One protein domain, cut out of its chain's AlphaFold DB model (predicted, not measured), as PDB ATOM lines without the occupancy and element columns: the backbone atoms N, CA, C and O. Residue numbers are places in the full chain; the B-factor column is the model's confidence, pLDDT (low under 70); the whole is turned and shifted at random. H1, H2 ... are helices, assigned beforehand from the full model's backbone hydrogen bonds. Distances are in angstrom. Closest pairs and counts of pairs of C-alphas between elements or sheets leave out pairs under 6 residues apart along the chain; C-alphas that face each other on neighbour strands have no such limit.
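What this domain is: This is residues 111 to 172 of the 305 residues of the protein "Metalloendopeptidase" of Strongyloides stercoralis (UniProt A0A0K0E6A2). This domain has little regular structure: it is mostly a looping chain with two short helices set well apart, H1 and then H2. After H1, residues 134 to 164 swing out in a wide loop to one end and come back to H2 near the other end. The printed part has 62 residues, 12 of them in the named helices, with no named strand; the class is all helix. It is only just loose, close to compact, with a radius of gyration of the C-alphas of 12.8 A, and elongated, spanning 38 by 23 by 18 A.

How they stand to each other: Residues 111 to 127, with no named element, come before H1, residues 128 to 133. A long link of 31 residues joins H1 to H2, residues 165 to 170. H1 and H2 are apart. In both, every O i to N i+4 pair is within hydrogen-bond range.

Where its parts are: H1 begins at C-alpha 128 (34.223, 5.090, -27.548) and is 8.9 A long from first to last C-alpha. H2, 8.7 A long, ends at C-alpha 170 (31.055, -13.841, -36.707).

The domain as a whole: The C-alphas farthest apart, those of Ser 141 and Phe 170, are 38.0 A apart. The printed part has no cut. Its mean pLDDT is 73.4; residues 136 to 148 and 166 to 172 are under 70.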
ATOM      1  N   ALA A 111      38.248   7.881 -43.646       82.59
ATOM      2  CA  ALA A 111      37.995   9.221 -43.120       82.59
ATOM      3  C   ALA A 111      37.679  10.226 -44.236       82.59
ATOM      4  O   ALA A 111      37.472  11.404 -43.941       82.59
ATOM      5  N   ARG A 112      37.624   9.765 -45.496       79.91
ATOM      6  CA  ARG A 112      37.401  10.627 -46.649       79.91
ATOM      7  C   ARG A 112      36.108  11.429 -46.571       79.91
ATOM      8  O   ARG A 112      35.090  10.939 -46.076       79.91
ATOM      9  N   ASN A 113      36.117  12.623 -47.157       76.98
ATOM     10  CA  ASN A 113      34.936  13.489 -47.236       76.98
ATOM     11  C   ASN A 113      33.754  12.837 -47.982       76.98
ATOM     12  O   ASN A 113      32.597  13.089 -47.659       76.98
ATOM     13  N   ASP A 114      34.031  11.991 -48.977       74.93
ATOM     14  CA  ASP A 114      33.032  11.299 -49.796       74.93
ATOM     15  C   ASP A 114      32.755   9.853 -49.350       74.93
ATOM     16  O   ASP A 114      31.988   9.154 -50.014       74.93
ATOM     17  N   ARG A 115      33.322   9.411 -48.215       81.29
ATOM     18  CA  ARG A 115      33.265   8.012 -47.750       81.29
ATOM     19  C   ARG A 115      31.855   7.430 -47.656       81.29
ATOM     20  O   ARG A 115      31.683   6.236 -47.864       81.29
ATOM     21  N   GLU A 116      30.844   8.250 -47.351       80.96
ATOM     22  CA  GLU A 116      29.457   7.795 -47.143       80.96
ATOM     23  C   GLU A 116      28.821   7.271 -48.437       80.96
ATOM     24  O   GLU A 116      27.802   6.589 -48.402       80.96
ATOM     25  N   LYS A 117      29.444   7.549 -49.588       75.12
ATOM     26  CA  LYS A 117      29.066   6.973 -50.883       75.12
ATOM     27  C   LYS A 117      29.594   5.550 -51.083       75.12
ATOM     28  O   LYS A 117      29.118   4.867 -51.983       75.12
ATOM     29  N   TYR A 118      30.578   5.125 -50.289       74.08
ATOM     30  CA  TYR A 118      31.360   3.906 -50.522       74.08
ATOM     31  C   TYR A 118      31.279   2.901 -49.377       74.08
ATOM     32  O   TYR A 118      31.302   1.696 -49.634       74.08
ATOM     33  N   ILE A 119      31.201   3.377 -48.132       76.74
ATOM     34  CA  ILE A 119      31.140   2.544 -46.930       76.74
ATOM     35  C   ILE A 119      30.008   2.991 -46.005       76.74
ATOM     36  O   ILE A 119      29.711   4.178 -45.870       76.74
ATOM     37  N   SER A 120      29.415   2.023 -45.312       80.78
ATOM     38  CA  SER A 120      28.518   2.245 -44.179       80.78
ATOM     39  C   SER A 120      29.229   1.853 -42.891       80.78
ATOM     40  O   SER A 120      29.834   0.785 -42.827       80.78
ATOM     41  N   ILE A 121      29.128   2.685 -41.859       82.82
ATOM     42  CA  ILE A 121      29.710   2.398 -40.546       82.82
ATOM     43  C   ILE A 121      28.579   2.053 -39.591       82.82
ATOM     44  O   ILE A 121      27.738   2.905 -39.293       82.82
ATOM     45  N   ASP A 122      28.576   0.819 -39.095       83.05
ATOM     46  CA  ASP A 122      27.662   0.418 -38.034       83.05
ATOM     47  C   ASP A 122      28.150   0.966 -36.688       83.05
ATOM     48  O   ASP A 122      28.911   0.339 -35.950       83.05
ATOM     49  N   ARG A 123      27.696   2.181 -36.371       85.38
ATOM     50  CA  ARG A 123      28.043   2.877 -35.127       85.38
ATOM     51  C   ARG A 123      27.606   2.125 -33.870       85.38
ATOM     52  O   ARG A 123      28.182   2.368 -32.816       85.38
ATOM     53  N   SER A 124      26.638   1.203 -33.956       85.04
ATOM     54  CA  SER A 124      26.200   0.406 -32.800       85.04
ATOM     55  C   SER A 124      27.280  -0.558 -32.296       85.04
ATOM     56  O   SER A 124      27.229  -0.995 -31.148       85.04
ATOM     57  N   GLN A 125      28.264  -0.873 -33.145       81.07
ATOM     58  CA  GLN A 125      29.345  -1.809 -32.843       81.07
ATOM     59  C   GLN A 125      30.638  -1.114 -32.401       81.07
ATOM     60  O   GLN A 125      31.572  -1.802 -31.987       81.07
ATOM     61  N   LEU A 126      30.712   0.219 -32.495       83.12
ATOM     62  CA  LEU A 126      31.911   0.978 -32.151       83.12
ATOM     63  C   LEU A 126      32.038   1.166 -30.639       83.12
ATOM     64  O   LEU A 126      31.091   1.550 -29.955       83.12
ATOM     65  N   ASN A 127      33.249   0.970 -30.118       83.17
ATOM     66  CA  ASN A 127      33.609   1.470 -28.792       83.17
ATOM     67  C   ASN A 127      33.858   2.998 -28.817       83.17
ATOM     68  O   ASN A 127      33.915   3.617 -29.880       83.17
ATOM     69  N   GLU A 128      34.039   3.628 -27.648       85.72
ATOM     70  CA  GLU A 128      34.223   5.090 -27.548       85.72
ATOM     71  C   GLU A 128      35.428   5.606 -28.365       85.72
ATOM     72  O   GLU A 128      35.386   6.698 -28.936       85.72
ATOM     73  N   VAL A 129      36.500   4.814 -28.445       82.78
ATOM     74  CA  VAL A 129      37.702   5.141 -29.229       82.78
ATOM     75  C   VAL A 129      37.398   5.088 -30.728       82.78
ATOM     76  O   VAL A 129      37.744   6.013 -31.460       82.78
ATOM     77  N   GLY A 130      36.697   4.049 -31.180       84.07
ATOM     78  CA  GLY A 130      36.237   3.901 -32.556       84.07
ATOM     79  C   GLY A 130      35.314   5.039 -32.968       84.07
ATOM     80  O   GLY A 130      35.519   5.641 -34.015       84.07
ATOM     81  N   GLU A 131      34.361   5.412 -32.116       84.59
ATOM     82  CA  GLU A 131      33.454   6.532 -32.382       84.59
ATOM     83  C   GLU A 131      34.218   7.855 -32.561       84.59
ATOM     84  O   GLU A 131      33.849   8.666 -33.408       84.59
ATOM     85  N   LYS A 132      35.323   8.069 -31.832       82.39
ATOM     86  CA  LYS A 132      36.206   9.230 -32.042       82.39
ATOM     87  C   LYS A 132      36.972   9.145 -33.367       82.39
ATOM     88  O   LYS A 132      37.024  10.148 -34.072       82.39
ATOM     89  N   ASN A 133      37.516   7.979 -33.721       81.40
ATOM     90  CA  ASN A 133      38.294   7.781 -34.953       81.40
ATOM     91  C   ASN A 133      37.440   7.823 -36.230       81.40
ATOM     92  O   ASN A 133      37.874   8.353 -37.247       81.40
ATOM     93  N   PHE A 134      36.206   7.317 -36.177       82.32
ATOM     94  CA  PHE A 134      35.285   7.299 -37.314       82.32
ATOM     95  C   PHE A 134      34.462   8.583 -37.465       82.32
ATOM     96  O   PHE A 134      33.642   8.664 -38.389       82.32
ATOM     97  N   ARG A 135      34.644   9.600 -36.612       76.30
ATOM     98  CA  ARG A 135      34.075  10.932 -36.870       76.30
ATOM     99  C   ARG A 135      34.640  11.464 -38.183       76.30
ATOM    100  O   ARG A 135      35.848  11.489 -38.384       76.30
ATOM    101  N   SER A 136      33.751  11.882 -39.083       65.79
ATOM    102  CA  SER A 136      34.167  12.500 -40.341       65.79
ATOM    103  C   SER A 136      34.962  13.767 -40.037       65.79
ATOM    104  O   SER A 136      34.497  14.633 -39.291       65.79
ATOM    105  N   ILE A 137      36.152  13.881 -40.624       61.20
ATOM    106  CA  ILE A 137      36.928  15.116 -40.611       61.20
ATOM    107  C   ILE A 137      36.456  15.940 -41.810       61.20
ATOM    108  O   ILE A 137      37.205  16.137 -42.763       61.20
ATOM    109  N   PHE A 138      35.196  16.389 -41.804       53.72
ATOM    110  CA  PHE A 138      34.713  17.258 -42.874       53.72
ATOM    111  C   PHE A 138      35.491  18.574 -42.815       53.72
ATOM    112  O   PHE A 138      35.238  19.432 -41.969       53.72
ATOM    113  N   HIS A 139      36.493  18.721 -43.674       54.62
ATOM    114  CA  HIS A 139      37.306  19.926 -43.721       54.62
ATOM    115  C   HIS A 139      37.706  20.204 -45.166       54.62
ATOM    116  O   HIS A 139      38.331  19.371 -45.818       54.62
ATOM    117  N   TYR A 140      37.409  21.418 -45.639       56.26
ATOM    118  CA  TYR A 140      37.681  21.909 -47.000       56.26
ATOM    119  C   TYR A 140      39.149  21.813 -47.437       56.26
ATOM    120  O   TYR A 140      39.469  21.988 -48.610       56.26
ATOM    121  N   SER A 141      40.063  21.569 -46.496       56.47
ATOM    122  CA  SER A 141      41.453  21.290 -46.836       56.47
ATOM    123  C   SER A 141      41.601  19.951 -47.539       56.47
ATOM    124  O   SER A 141      42.497  19.804 -48.345       56.47
ATOM    125  N   PHE A 142      40.814  18.938 -47.216       61.99
ATOM    126  CA  PHE A 142      41.065  17.607 -47.740       61.99
ATOM    127  C   PHE A 142      40.586  17.516 -49.199       61.99
ATOM    128  O   PHE A 142      39.438  17.825 -49.510       61.99
ATOM    129  N   LEU A 143      41.523  17.219 -50.106       62.19
ATOM    130  CA  LEU A 143      41.273  17.076 -51.538       62.19
ATOM    131  C   LEU A 143      41.472  15.623 -51.938       62.19
ATOM    132  O   LEU A 143      42.586  15.108 -51.838       62.19
ATOM    133  N   SER A 144      40.420  14.993 -52.452       62.87
ATOM    134  CA  SER A 144      40.491  13.661 -53.055       62.87
ATOM    135  C   SER A 144      41.166  13.653 -54.432       62.87
ATOM    136  O   SER A 144      41.404  12.568 -54.954       62.87
ATOM    137  N   TYR A 145      41.477  14.817 -55.025       63.86
ATOM    138  CA  TYR A 145      42.035  14.965 -56.384       63.86
ATOM    139  C   TYR A 145      41.302  14.118 -57.442       63.86
ATOM    140  O   TYR A 145      41.939  13.509 -58.299       63.86
ATOM    141  N   ASP A 146      39.973  14.015 -57.329       60.25
ATOM    142  CA  ASP A 146      39.120  13.179 -58.189       60.25
ATOM    143  C   ASP A 146      39.533  11.698 -58.230       60.25
ATOM    144  O   ASP A 146      39.237  10.952 -59.165       60.25
ATOM    145  N   THR A 147      40.222  11.240 -57.184       65.42
ATOM    146  CA  THR A 147      40.569   9.837 -57.022       65.42
ATOM    147  C   THR A 147      39.400   9.056 -56.442       65.42
ATOM    148  O   THR A 147      38.709   9.511 -55.526       65.42
ATOM    149  N   GLN A 148      39.197   7.847 -56.961       69.27
ATOM    150  CA  GLN A 148      38.203   6.916 -56.439       69.27
ATOM    151  C   GLN A 148      38.605   6.336 -55.090       69.27
ATOM    152  O   GLN A 148      39.795   6.207 -54.800       69.27
ATOM    153  N   TYR A 149      37.585   5.945 -54.330       72.71
ATOM    154  CA  TYR A 149      37.731   5.242 -53.068       72.71
ATOM    155  C   TYR A 149      38.400   3.879 -53.267       72.71
ATOM    156  O   TYR A 149      37.950   3.080 -54.091       72.71
ATOM    157  N   ASP A 150      39.461   3.606 -52.514       74.18
ATOM    158  CA  ASP A 150      40.193   2.342 -52.595       74.18
ATOM    159  C   ASP A 150      39.990   1.493 -51.333       74.18
ATOM    160  O   ASP A 150      40.659   1.672 -50.317       74.18
ATOM    161  N   TYR A 151      39.083   0.516 -51.416       73.21
ATOM    162  CA  TYR A 151      38.808  -0.439 -50.334       73.21
ATOM    163  C   TYR A 151      40.042  -1.251 -49.903       73.21
ATOM    164  O   TYR A 151      40.078  -1.744 -48.781       73.21
ATOM    165  N   ALA A 152      41.042  -1.392 -50.779       74.07
ATOM    166  CA  ALA A 152      42.302  -2.080 -50.504       74.07
ATOM    167  C   ALA A 152      43.459  -1.098 -50.239       74.07
ATOM    168  O   ALA A 152      44.632  -1.486 -50.281       74.07
ATOM    169  N   SER A 153      43.154   0.182 -49.997       81.75
ATOM    170  CA  SER A 153      44.159   1.185 -49.664       81.75
ATOM    171  C   SER A 153      44.898   0.769 -48.403       81.75
ATOM    172  O   SER A 153      44.287   0.428 -47.394       81.75
ATOM    173  N   LEU A 154      46.226   0.905 -48.423       84.92
ATOM    174  CA  LEU A 154      47.043   0.759 -47.217       84.92
ATOM    175  C   LEU A 154      46.574   1.711 -46.106       84.92
ATOM    176  O   LEU A 154      46.792   1.417 -44.944       84.92
ATOM    177  N   MET A 155      45.937   2.834 -46.457       87.79
ATOM    178  CA  MET A 155      45.401   3.805 -45.499       87.79
ATOM    179  C   MET A 155      43.966   3.480 -45.045       87.79
ATOM    180  O   MET A 155      43.365   4.270 -44.322       87.79
ATOM    181  N   HIS A 156      43.357   2.379 -45.491       85.62
ATOM    182  CA  HIS A 156      42.014   1.983 -45.067       85.62
ATOM    183  C   HIS A 156      42.091   1.138 -43.787       85.62
ATOM    184  O   HIS A 156      42.974   0.300 -43.649       85.62
ATOM    185  N   TYR A 157      41.160   1.341 -42.852       82.74
ATOM    186  CA  TYR A 157      41.041   0.448 -41.693       82.74
ATOM    187  C   TYR A 157      40.481  -0.906 -42.107       82.74
ATOM    188  O   TYR A 157      39.719  -1.003 -43.068       82.74
ATOM    189  N   GLU A 158      40.817  -1.957 -41.374       76.74
ATOM    190  CA  GLU A 158      40.197  -3.254 -41.616       76.74
ATOM    191  C   GLU A 158      38.685  -3.183 -41.324       76.74
ATOM    192  O   GLU A 158      38.254  -2.394 -40.475       76.74
ATOM    193  N   PRO A 159      37.849  -4.011 -41.979       72.26
ATOM    194  CA  PRO A 159      36.390  -3.959 -41.826       72.26
ATOM    195  C   PRO A 159      35.866  -4.059 -40.382       72.26
ATOM    196  O   PRO A 159      34.758  -3.610 -40.104       72.26
ATOM    197  N   TYR A 160      36.655  -4.632 -39.469       73.58
ATOM    198  CA  TYR A 160      36.291  -4.880 -38.071       73.58
ATOM    199  C   TYR A 160      37.144  -4.095 -37.066       73.58
ATOM    200  O   TYR A 160      37.096  -4.356 -35.862       73.58
ATOM    201  N   THR A 161      37.948  -3.130 -37.521       77.85
ATOM    202  CA  THR A 161      38.690  -2.267 -36.598       77.85
ATOM    203  C   THR A 161      37.700  -1.532 -35.682       77.85
ATOM    204  O   THR A 161      36.747  -0.915 -36.151       77.85
ATOM    205  N   PHE A 162      37.919  -1.603 -34.365       78.77
ATOM    206  CA  PHE A 162      37.044  -1.069 -33.304       78.77
ATOM    207  C   PHE A 162      35.658  -1.721 -33.138       78.77
ATOM    208  O   PHE A 162      34.912  -1.270 -32.263       78.77
ATOM    209  N   SER A 163      35.305  -2.765 -33.901       70.94
ATOM    210  CA  SER A 163      34.067  -3.515 -33.645       70.94
ATOM    211  C   SER A 163      34.198  -4.390 -32.397       70.94
ATOM    212  O   SER A 163      35.305  -4.751 -31.989       70.94
ATOM    213  N   ASN A 164      33.074  -4.795 -31.800       71.90
ATOM    214  CA  ASN A 164      33.119  -5.781 -30.721       71.90
ATOM    215  C   ASN A 164      33.697  -7.135 -31.195       71.90
ATOM    216  O   ASN A 164      33.659  -7.490 -32.376       71.90
ATOM    217  N   TRP A 165      34.232  -7.901 -30.241       70.95
ATOM    218  CA  TRP A 165      34.905  -9.180 -30.494       70.95
ATOM    219  C   TRP A 165      34.010 -10.213 -31.201       70.95
ATOM    220  O   TRP A 165      34.464 -10.921 -32.097       70.95
ATOM    221  N   TRP A 166      32.725 -10.279 -30.836       66.19
ATOM    222  CA  TRP A 166      31.772 -11.217 -31.437       66.19
ATOM    223  C   TRP A 166      31.523 -10.923 -32.918       66.19
ATOM    224  O   TRP A 166      31.418 -11.849 -33.715       66.19
ATOM    225  N   HIS A 167      31.474  -9.651 -33.302       59.54
ATOM    226  CA  HIS A 167      31.273  -9.234 -34.683       59.54
ATOM    227  C   HIS A 167      32.555  -9.353 -35.518       59.54
ATOM    228  O   HIS A 167      32.475  -9.663 -36.701       59.54
ATOM    229  N   TRP A 168      33.737  -9.200 -34.910       55.97
ATOM    230  CA  TRP A 168      35.006  -9.542 -35.567       55.97
ATOM    231  C   TRP A 168      35.075 -11.043 -35.906       55.97
ATOM    232  O   TRP A 168      35.467 -11.407 -37.011       55.97
ATOM    233  N   LEU A 169      34.619 -11.910 -34.990       55.32
ATOM    234  CA  LEU A 169      34.586 -13.364 -35.199       55.32
ATOM    235  C   LEU A 169      33.475 -13.840 -36.154       55.32
ATOM    236  O   LEU A 169      33.719 -14.727 -36.969       55.32
ATOM    237  N   PHE A 170      32.256 -13.301 -36.040       63.86
ATOM    238  CA  PHE A 170      31.055 -13.841 -36.707       63.86
ATOM    239  C   PHE A 170      30.344 -12.861 -37.649       63.86
ATOM    240  O   PHE A 170      29.442 -13.260 -38.384       63.86
ATOM    241  N   GLY A 171      30.711 -11.580 -37.640       57.83
ATOM    242  CA  GLY A 171      30.037 -10.535 -38.417       57.83
ATOM    243  C   GLY A 171      30.300 -10.615 -39.918       57.83
ATOM    244  O   GLY A 171      29.534 -10.067 -40.712       57.83
ATOM    245  N   CYS A 172      31.337 -11.345 -40.333       60.20
ATOM    246  CA  CYS A 172      31.619 -11.554 -41.742       60.20
ATOM    247  C   CYS A 172      30.795 -12.691 -42.336       60.20
ATOM    248  O   CYS A 172      31.273 -13.814 -42.483       60.20
TER     249      CYS A 172